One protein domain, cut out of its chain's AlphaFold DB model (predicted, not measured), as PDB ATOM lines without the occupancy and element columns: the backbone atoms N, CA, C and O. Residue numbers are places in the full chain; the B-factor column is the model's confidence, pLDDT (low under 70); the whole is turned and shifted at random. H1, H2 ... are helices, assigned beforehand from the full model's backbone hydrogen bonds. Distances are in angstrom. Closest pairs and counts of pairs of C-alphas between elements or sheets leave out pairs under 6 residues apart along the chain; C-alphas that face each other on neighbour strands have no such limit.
ATOM      1  N   GLU A  39     200.313 133.413 166.666       60.12
ATOM      2  CA  GLU A  39     201.560 132.886 166.107       60.12
ATOM      3  C   GLU A  39     201.544 131.364 165.896       60.12
ATOM      4  O   GLU A  39     202.368 130.838 165.156       60.12
ATOM      5  N   ARG A  40     200.578 130.646 166.487       75.12
ATOM      6  CA  ARG A  40     200.455 129.184 166.347       75.12
ATOM      7  C   ARG A  40     199.791 128.737 165.045       75.12
ATOM      8  O   ARG A  40     199.631 127.538 164.838       75.12
ATOM      9  N   PHE A  41     199.315 129.665 164.213       83.38
ATOM     10  CA  PHE A  41     198.543 129.350 163.012       83.38
ATOM     11  C   PHE A  41     199.260 129.832 161.756       83.38
ATOM     12  O   PHE A  41     199.449 131.027 161.535       83.38
ATOM     13  N   GLU A  42     199.608 128.891 160.883       83.44
ATOM     14  CA  GLU A  42     200.307 129.186 159.634       83.44
ATOM     15  C   GLU A  42     199.482 128.763 158.419       83.44
ATOM     16  O   GLU A  42     198.903 127.677 158.382       83.44
ATOM     17  N   GLN A  43     199.438 129.629 157.407       87.19
ATOM     18  CA  GLN A  43     198.867 129.329 156.098       87.19
ATOM     19  C   GLN A  43     199.670 130.052 155.015       87.19
ATOM     20  O   GLN A  43     199.908 131.255 155.089       87.19
ATOM     21  N   ALA A  44     200.102 129.312 153.993       84.88
ATOM     22  CA  ALA A  44     200.891 129.885 152.911       84.88
ATOM     23  C   ALA A  44     200.060 130.872 152.077       84.88
ATOM     24  O   ALA A  44     198.971 130.537 151.611       84.88
ATOM     25  N   GLY A  45     200.614 132.061 151.831       85.19
ATOM     26  CA  GLY A  45     199.989 133.075 150.977       85.19
ATOM     27  C   GLY A  45     198.905 133.912 151.657       85.19
ATOM     28  O   GLY A  45     198.219 134.654 150.959       85.19
ATOM     29  N   VAL A  46     198.766 133.812 152.981       88.12
ATOM     30  CA  VAL A  46     197.897 134.676 153.785       88.12
ATOM     31  C   VAL A  46     198.752 135.659 154.572       88.12
ATOM     32  O   VAL A  46     199.790 135.282 155.115       88.12
ATOM     33  N   ASP A  47     198.347 136.928 154.575       89.19
ATOM     34  CA  ASP A  47     199.014 137.971 155.349       89.19
ATOM     35  C   ASP A  47     198.593 137.951 156.828       89.19
ATOM     36  O   ASP A  47     197.621 137.304 157.230       89.19
ATOM     37  N   ASP A  48     199.362 138.652 157.659       83.94
ATOM     38  CA  ASP A  48     199.152 138.659 159.106       83.94
ATOM     39  C   ASP A  48     197.796 139.272 159.503       83.94
ATOM     40  O   ASP A  48     197.211 138.855 160.502       83.94
ATOM     41  N   GLU A  49     197.273 140.221 158.719       87.00
ATOM     42  CA  GLU A  49     196.001 140.905 158.984       87.00
ATOM     43  C   GLU A  49     194.805 139.979 158.720       87.00
ATOM     44  O   GLU A  49     193.911 139.851 159.557       87.00
ATOM     45  N   ALA A  50     194.819 139.259 157.599       88.19
ATOM     46  CA  ALA A  50     193.826 138.242 157.279       88.19
ATOM     47  C   ALA A  50     193.859 137.085 158.287       88.19
ATOM     48  O   ALA A  50     192.801 136.628 158.726       88.19
ATOM     49  N   ARG A  51     195.055 136.659 158.720       87.81
ATOM     50  CA  ARG A  51     195.201 135.655 159.784       87.81
ATOM     51  C   ARG A  51     194.588 136.126 161.099       87.81
ATOM     52  O   ARG A  51     193.874 135.357 161.744       87.81
ATOM     53  N   GLN A  52     194.860 137.367 161.496       86.69
ATOM     54  CA  GLN A  52     194.308 137.959 162.711       86.69
ATOM     55  C   GLN A  52     192.773 137.994 162.654       86.69
ATOM     56  O   GLN A  52     192.109 137.516 163.574       86.69
ATOM     57  N   ALA A  53     192.207 138.470 161.543       88.69
ATOM     58  CA  ALA A  53     190.761 138.532 161.347       88.69
ATOM     59  C   ALA A  53     190.100 137.141 161.366       88.69
ATOM     60  O   ALA A  53     189.020 136.956 161.935       88.69
ATOM     61  N   ASP A  54     190.748 136.139 160.766       89.88
ATOM     62  CA  ASP A  54     190.273 134.757 160.796       89.88
ATOM     63  C   ASP A  54     190.280 134.172 162.209       89.88
ATOM     64  O   ASP A  54     189.326 133.482 162.589       89.88
ATOM     65  N   LEU A  55     191.322 134.468 162.990       87.00
ATOM     66  CA  LEU A  55     191.415 134.033 164.375       87.00
ATOM     67  C   LEU A  55     190.334 134.682 165.238       87.00
ATOM     68  O   LEU A  55     189.651 133.966 165.968       87.00
ATOM     69  N   GLU A  56     190.133 135.994 165.128       86.94
ATOM     70  CA  GLU A  56     189.083 136.723 165.851       86.94
ATOM     71  C   GLU A  56     187.699 136.134 165.554       86.94
ATOM     72  O   GLU A  56     186.948 135.786 166.468       86.94
ATOM     73  N   ALA A  57     187.400 135.878 164.277       88.81
ATOM     74  CA  ALA A  57     186.157 135.223 163.880       88.81
ATOM     75  C   ALA A  57     186.014 133.808 164.480       88.81
ATOM     76  O   ALA A  57     184.914 133.386 164.863       88.81
ATOM     77  N   CYS A  58     187.112 133.054 164.572       88.00
ATOM     78  CA  CYS A  58     187.123 131.733 165.194       88.00
ATOM     79  C   CYS A  58     186.947 131.792 166.719       88.00
ATOM     80  O   CYS A  58     186.224 130.958 167.273       88.00
ATOM     81  N   VAL A  59     187.534 132.785 167.388       86.31
ATOM     82  CA  VAL A  59     187.347 133.053 168.821       86.31
ATOM     83  C   VAL A  59     185.887 133.359 169.119       86.31
ATOM     84  O   VAL A  59     185.293 132.719 169.989       86.31
ATOM     85  N   ASP A  60     185.275 134.267 168.364       85.88
ATOM     86  CA  ASP A  60     183.876 134.647 168.554       85.88
ATOM     87  C   ASP A  60     182.930 133.466 168.334       85.88
ATOM     88  O   ASP A  60     182.017 133.216 169.129       85.88
ATOM     89  N   SER A  61     183.188 132.667 167.297       86.00
ATOM     90  CA  SER A  61     182.436 131.440 167.033       86.00
ATOM     91  C   SER A  61     182.563 130.423 168.173       86.00
ATOM     92  O   SER A  61     181.564 129.824 168.589       86.00
ATOM     93  N   ALA A  62     183.770 130.224 168.708       86.19
ATOM     94  CA  ALA A  62     184.022 129.297 169.806       86.19
ATOM     95  C   ALA A  62     183.350 129.759 171.111       86.19
ATOM     96  O   ALA A  62     182.671 128.966 171.771       86.19
ATOM     97  N   ARG A  63     183.437 131.054 171.438       82.69
ATOM     98  CA  ARG A  63     182.744 131.666 172.584       82.69
ATOM     99  C   ARG A  63     181.230 131.518 172.465       82.69
ATOM    100  O   ARG A  63     180.571 131.100 173.417       82.69
ATOM    101  N   ALA A  64     180.672 131.781 171.283       84.38
ATOM    102  CA  ALA A  64     179.243 131.621 171.034       84.38
ATOM    103  C   ALA A  64     178.782 130.157 171.163       84.38
ATOM    104  O   ALA A  64     177.660 129.910 171.608       84.38
ATOM    105  N   GLN A  65     179.618 129.184 170.782       83.62
ATOM    106  CA  GLN A  65     179.341 127.758 170.986       83.62
ATOM    107  C   GLN A  65     179.316 127.397 172.472       83.62
ATOM    108  O   GLN A  65     178.313 126.865 172.941       83.62
ATOM    109  N   ILE A  66     180.348 127.771 173.229       81.88
ATOM    110  CA  ILE A  66     180.425 127.497 174.671       81.88
ATOM    111  C   ILE A  66     179.244 128.132 175.419       81.88
ATOM    112  O   ILE A  66     178.596 127.468 176.226       81.88
ATOM    113  N   ALA A  67     178.898 129.383 175.101       80.25
ATOM    114  CA  ALA A  67     177.755 130.064 175.709       80.25
ATOM    115  C   ALA A  67     176.416 129.359 175.419       80.25
ATOM    116  O   ALA A  67     175.518 129.341 176.266       80.25
ATOM    117  N   ARG A  68     176.252 128.774 174.221       78.12
ATOM    118  CA  ARG A  68     175.075 127.954 173.894       78.12
ATOM    119  C   ARG A  68     175.062 126.655 174.691       78.12
ATOM    120  O   ARG A  68     174.017 126.331 175.249       78.12
ATOM    121  N   ASP A  69     176.191 125.963 174.769       79.50
ATOM    122  CA  ASP A  69     176.301 124.680 175.467       79.50
ATOM    123  C   ASP A  69     176.000 124.841 176.962       79.50
ATOM    124  O   ASP A  69     175.150 124.139 177.498       79.50
ATOM    125  N   GLN A  70     176.543 125.874 177.610       75.69
ATOM    126  CA  GLN A  70     176.245 126.165 179.018       75.69
ATOM    127  C   GLN A  70     174.776 126.468 179.286       75.69
ATOM    128  O   GLN A  70     174.234 126.111 180.332       75.69
ATOM    129  N   ARG A  71     174.109 127.154 178.354       71.81
ATOM    130  CA  ARG A  71     172.668 127.388 178.464       71.81
ATOM    131  C   ARG A  71     171.886 126.080 178.391       71.81
ATOM    132  O   ARG A  71     170.892 125.950 179.102       71.81
ATOM    133  N   ILE A  72     172.315 125.141 177.549       72.06
ATOM    134  CA  ILE A  72     171.700 123.814 177.428       72.06
ATOM    135  C   ILE A  72     171.933 123.014 178.712       72.06
ATOM    136  O   ILE A  72     170.966 122.500 179.279       72.06
ATOM    137  N   ASP A  73     173.162 122.987 179.220       72.00
ATOM    138  CA  ASP A  73     173.515 122.262 180.444       72.00
ATOM    139  C   ASP A  73     172.730 122.799 181.648       72.00
ATOM    140  O   ASP A  73     172.043 122.040 182.331       72.00
ATOM    141  N   ARG A  74     172.677 124.129 181.820       68.88
ATOM    142  CA  ARG A  74     171.875 124.778 182.870       68.88
ATOM    143  C   ARG A  74     170.379 124.485 182.729       68.88
ATOM    144  O   ARG A  74     169.688 124.299 183.728       68.88
ATOM    145  N   SER A  75     169.857 124.445 181.500       64.06
ATOM    146  CA  SER A  75     168.451 124.082 181.265       64.06
ATOM    147  C   SER A  75     168.160 122.616 181.606       64.06
ATOM    148  O   SER A  75     167.061 122.301 182.057       64.06
ATOM    149  N   THR A  76     169.157 121.742 181.446       60.59
ATOM    150  CA  THR A  76     169.066 120.311 181.750       60.59
ATOM    151  C   THR A  76     169.137 120.065 183.257       60.59
ATOM    152  O   THR A  76     168.314 119.316 183.778       60.59
ATOM    153  N   GLU A  77     170.037 120.748 183.974       59.03
ATOM    154  CA  GLU A  77     170.174 120.660 185.439       59.03
ATOM    155  C   GLU A  77     168.919 121.108 186.196       59.03
ATOM    156  O   GLU A  77     168.514 120.475 187.171       59.03
ATOM    157  N   LEU A  78     168.244 122.163 185.725       56.38
ATOM    158  CA  LEU A  78     166.965 122.596 186.302       56.38
ATOM    159  C   LEU A  78     165.874 121.515 186.180       56.38
ATOM    160  O   LEU A  78     164.965 121.457 187.009       56.38
ATOM    161  N   GLN A  89     184.485 125.049 200.015       56.84
ATOM    162  CA  GLN A  89     185.780 124.653 199.423       56.84
ATOM    163  C   GLN A  89     185.633 123.726 198.205       56.84
ATOM    164  O   GLN A  89     186.428 123.784 197.272       56.84
ATOM    165  N   THR A  90     184.602 122.876 198.183       60.88
ATOM    166  CA  THR A  90     184.321 122.009 197.025       60.88
ATOM    167  C   THR A  90     183.689 122.774 195.864       60.88
ATOM    168  O   THR A  90     183.783 122.327 194.724       60.88
ATOM    169  N   VAL A  91     183.059 123.922 196.136       61.78
ATOM    170  CA  VAL A  91     182.507 124.819 195.111       61.78
ATOM    171  C   VAL A  91     183.634 125.565 194.399       61.78
ATOM    172  O   VAL A  91     183.666 125.571 193.174       61.78
ATOM    173  N   GLU A  92     184.598 126.103 195.145       59.97
ATOM    174  CA  GLU A  92     185.734 126.839 194.579       59.97
ATOM    175  C   GLU A  92     186.666 125.943 193.746       59.97
ATOM    176  O   GLU A  92     187.071 126.316 192.647       59.97
ATOM    177  N   LEU A  93     186.973 124.728 194.220       61.94
ATOM    178  CA  LEU A  93     187.749 123.762 193.435       61.94
ATOM    179  C   LEU A  93     187.016 123.362 192.146       61.94
ATOM    180  O   LEU A  93     187.638 123.274 191.091       61.94
ATOM    181  N   ARG A  94     185.697 123.135 192.228       62.53
ATOM    182  CA  ARG A  94     184.875 122.798 191.061       62.53
ATOM    183  C   ARG A  94     184.881 123.930 190.032       62.53
ATOM    184  O   ARG A  94     185.099 123.641 188.865       62.53
ATOM    185  N   GLN A  95     184.743 125.184 190.466       62.78
ATOM    186  CA  GLN A  95     184.825 126.355 189.585       62.78
ATOM    187  C   GLN A  95     186.160 126.412 188.840       62.78
ATOM    188  O   GLN A  95     186.166 126.437 187.619       62.78
ATOM    189  N   ARG A  96     187.296 126.287 189.539       61.28
ATOM    190  CA  ARG A  96     188.614 126.307 188.873       61.28
ATOM    191  C   ARG A  96     188.812 125.153 187.886       61.28
ATOM    192  O   ARG A  96     189.473 125.317 186.865       61.28
ATOM    193  N   MET A  97     188.283 123.967 188.199       62.22
ATOM    194  CA  MET A  97     188.334 122.817 187.287       62.22
ATOM    195  C   MET A  97     187.460 123.030 186.049       62.22
ATOM    196  O   MET A  97     187.848 122.627 184.953       62.22
ATOM    197  N   GLU A  98     186.294 123.652 186.224       65.12
ATOM    198  CA  GLU A  98     185.423 124.062 185.127       65.12
ATOM    199  C   GLU A  98     186.122 125.114 184.257       65.12
ATOM    200  O   GLU A  98     186.201 124.914 183.048       65.12
ATOM    201  N   ASP A  99     186.725 126.146 184.855       64.50
ATOM    202  CA  ASP A  99     187.459 127.212 184.158       64.50
ATOM    203  C   ASP A  99     188.607 126.652 183.305       64.50
ATOM    204  O   ASP A  99     188.685 126.917 182.103       64.50
ATOM    205  N   PHE A 100     189.433 125.769 183.874       62.56
ATOM    206  CA  PHE A 100     190.509 125.100 183.133       62.56
ATOM    207  C   PHE A 100     189.975 124.202 181.999       62.56
ATOM    208  O   PHE A 100     190.550 124.128 180.909       62.56
ATOM    209  N   GLY A 101     188.844 123.526 182.226       69.88
ATOM    210  CA  GLY A 101     188.150 122.759 181.192       69.88
ATOM    211  C   GLY A 101     187.614 123.643 180.060       69.88
ATOM    212  O   GLY A 101     187.660 123.243 178.890       69.88
ATOM    213  N   TYR A 102     187.150 124.853 180.384       69.62
ATOM    214  CA  TYR A 102     186.674 125.831 179.409       69.62
ATOM    215  C   TYR A 102     187.798 126.364 178.533       69.62
ATOM    216  O   TYR A 102     187.626 126.383 177.315       69.62
ATOM    217  N   GLU A 103     188.946 126.722 179.104       70.81
ATOM    218  CA  GLU A 103     190.104 127.191 178.336       70.81
ATOM    219  C   GLU A 103     190.573 126.142 177.322       70.81
ATOM    220  O   GLU A 103     190.760 126.443 176.140       70.81
ATOM    221  N   GLN A 104     190.688 124.875 177.735       73.31
ATOM    222  CA  GLN A 104     191.058 123.799 176.813       73.31
ATOM    223  C   GLN A 104     190.027 123.596 175.700       73.31
ATOM    224  O   GLN A 104     190.388 123.367 174.542       73.31
ATOM    225  N   ARG A 105     188.735 123.663 176.036       80.88
ATOM    226  CA  ARG A 105     187.656 123.519 175.053       80.88
ATOM    227  C   ARG A 105     187.649 124.680 174.066       80.88
ATOM    228  O   ARG A 105     187.505 124.440 172.869       80.88
ATOM    229  N   LEU A 106     187.835 125.904 174.554       82.12
ATOM    230  CA  LEU A 106     187.933 127.113 173.745       82.12
ATOM    231  C   LEU A 106     189.094 126.990 172.753       82.12
ATOM    232  O   LEU A 106     188.874 127.095 171.548       82.12
ATOM    233  N   ASN A 107     190.289 126.640 173.237       81.81
ATOM    234  CA  ASN A 107     191.468 126.428 172.397       81.81
ATOM    235  C   ASN A 107     191.244 125.348 171.329       81.81
ATOM    236  O   ASN A 107     191.594 125.544 170.166       81.81
ATOM    237  N   ARG A 108     190.601 124.228 171.684       84.25
ATOM    238  CA  ARG A 108     190.276 123.161 170.723       84.25
ATOM    239  C   ARG A 108     189.312 123.633 169.634       84.25
ATOM    240  O   ARG A 108     189.519 123.308 168.469       84.25
ATOM    241  N   LEU A 109     188.270 124.384 169.997       87.56
ATOM    242  CA  LEU A 109     187.290 124.917 169.044       87.56
ATOM    243  C   LEU A 109     187.913 125.950 168.099       87.56
ATOM    244  O   LEU A 109     187.602 125.954 166.907       87.56
ATOM    245  N   ILE A 110     188.806 126.796 168.617       87.69
ATOM    246  CA  ILE A 110     189.566 127.760 167.817       87.69
ATOM    247  C   ILE A 110     190.473 127.015 166.835       87.69
ATOM    248  O   ILE A 110     190.417 127.286 165.638       87.69
ATOM    249  N   ALA A 111     191.239 126.029 167.309       87.00
ATOM    250  CA  ALA A 111     192.139 125.249 166.464       87.00
ATOM    251  C   ALA A 111     191.399 124.512 165.338       87.00
ATOM    252  O   ALA A 111     191.806 124.578 164.183       87.00
ATOM    253  N   ASP A 112     190.272 123.876 165.650       88.69
ATOM    254  CA  ASP A 112     189.413 123.195 164.677       88.69
ATOM    255  C   ASP A 112     188.782 124.178 163.664       88.69
ATOM    256  O   ASP A 112     188.667 123.887 162.471       88.69
ATOM    257  N   CYS A 113     188.421 125.388 164.101       91.12
ATOM    258  CA  CYS A 113     187.958 126.450 163.208       91.12
ATOM    259  C   CYS A 113     189.050 126.915 162.235       91.12
ATOM    260  O   CYS A 113     188.806 126.969 161.027       91.12
ATOM    261  N   MET A 114     190.253 127.181 162.743       90.31
ATOM    262  CA  MET A 114     191.406 127.585 161.938       90.31
ATOM    263  C   MET A 114     191.833 126.471 160.974       90.31
ATOM    264  O   MET A 114     192.065 126.725 159.793       90.31
ATOM    265  N   GLN A 115     191.813 125.213 161.420       90.19
ATOM    266  CA  GLN A 115     192.110 124.060 160.570       90.19
ATOM    267  C   GLN A 115     191.143 123.949 159.386       90.19
ATOM    268  O   GLN A 115     191.569 123.718 158.256       90.19
ATOM    269  N   ARG A 116     189.840 124.173 159.604       89.56
ATOM    270  CA  ARG A 116     188.845 124.199 158.514       89.56
ATOM    271  C   ARG A 116     189.061 125.332 157.512       89.56
ATOM    272  O   ARG A 116     188.698 125.172 156.350       89.56
ATOM    273  N   LYS A 117     189.624 126.458 157.952       90.38
ATOM    274  CA  LYS A 117     190.026 127.575 157.079       90.38
ATOM    275  C   LYS A 117     191.330 127.289 156.317       90.38
ATOM    276  O   LYS A 117     191.652 127.999 155.369       90.38
TER     277      LYS A 117
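What this domain is: This is residues 39 to 78 and 89 to 117 of the 127 residues of an uncharacterized protein of Limimonas halophila (UniProt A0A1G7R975). Two long helices, H1 and H2, make a V: they meet where residues 54 to 66 of H1 touch residues 106 to 114 of H2, and from there they spread apart toward the cut in the chain. The two arms of the V, residues 67 to 78 of H1 and 89 to 101 of H2, stick out free, while residues 39 to 47 form a short lead-in before H1. The printed part has 69 residues with two named helices, H1 then H2, and no named strand; its class is all helix. It is loose, with a radius of gyration of the C-alphas of 15.5 A, and spans 50 by 24 by 15 A.

Where its parts are: Find C-alpha 48 at (199.152, 138.659, 159.106); from there H1, residues 48 to 78, runs 45.1 A to C-alpha 78 at (166.965, 122.596, 186.302). H2, residues 89 to 117, runs 42.7 A from its first to its last C-alpha and ends at C-alpha 117 at (190.026, 127.575, 157.079).

How they stand to each other: Look at Cys 58 of H1 and Ile 110 of H2, where the helices touch: their C-alphas, the closest of the two helices, are 5.4 A apart. The lines of H1 and H2 stand at a steep tilt of 44 degrees, and they run opposite ways. In H1 and H2 every O i to N i+4 pair is within hydrogen-bond range.

The domain as a whole: The C-alphas of Gly 45 and Gln 89, the two farthest apart, are 51.2 A from each other. Without the stretches that stand free, the body has 44 residues and spans 31 by 17 by 14 A. Residues 79 to 88 are not printed, and the link across the cut from H1 to H2 leaves C-alphas 78 and 89 at 23.0 A. The mean pLDDT of the printed part is 77.9; look for values under 70 at residue 39, residues 74 to 78 and residues 89 to 102.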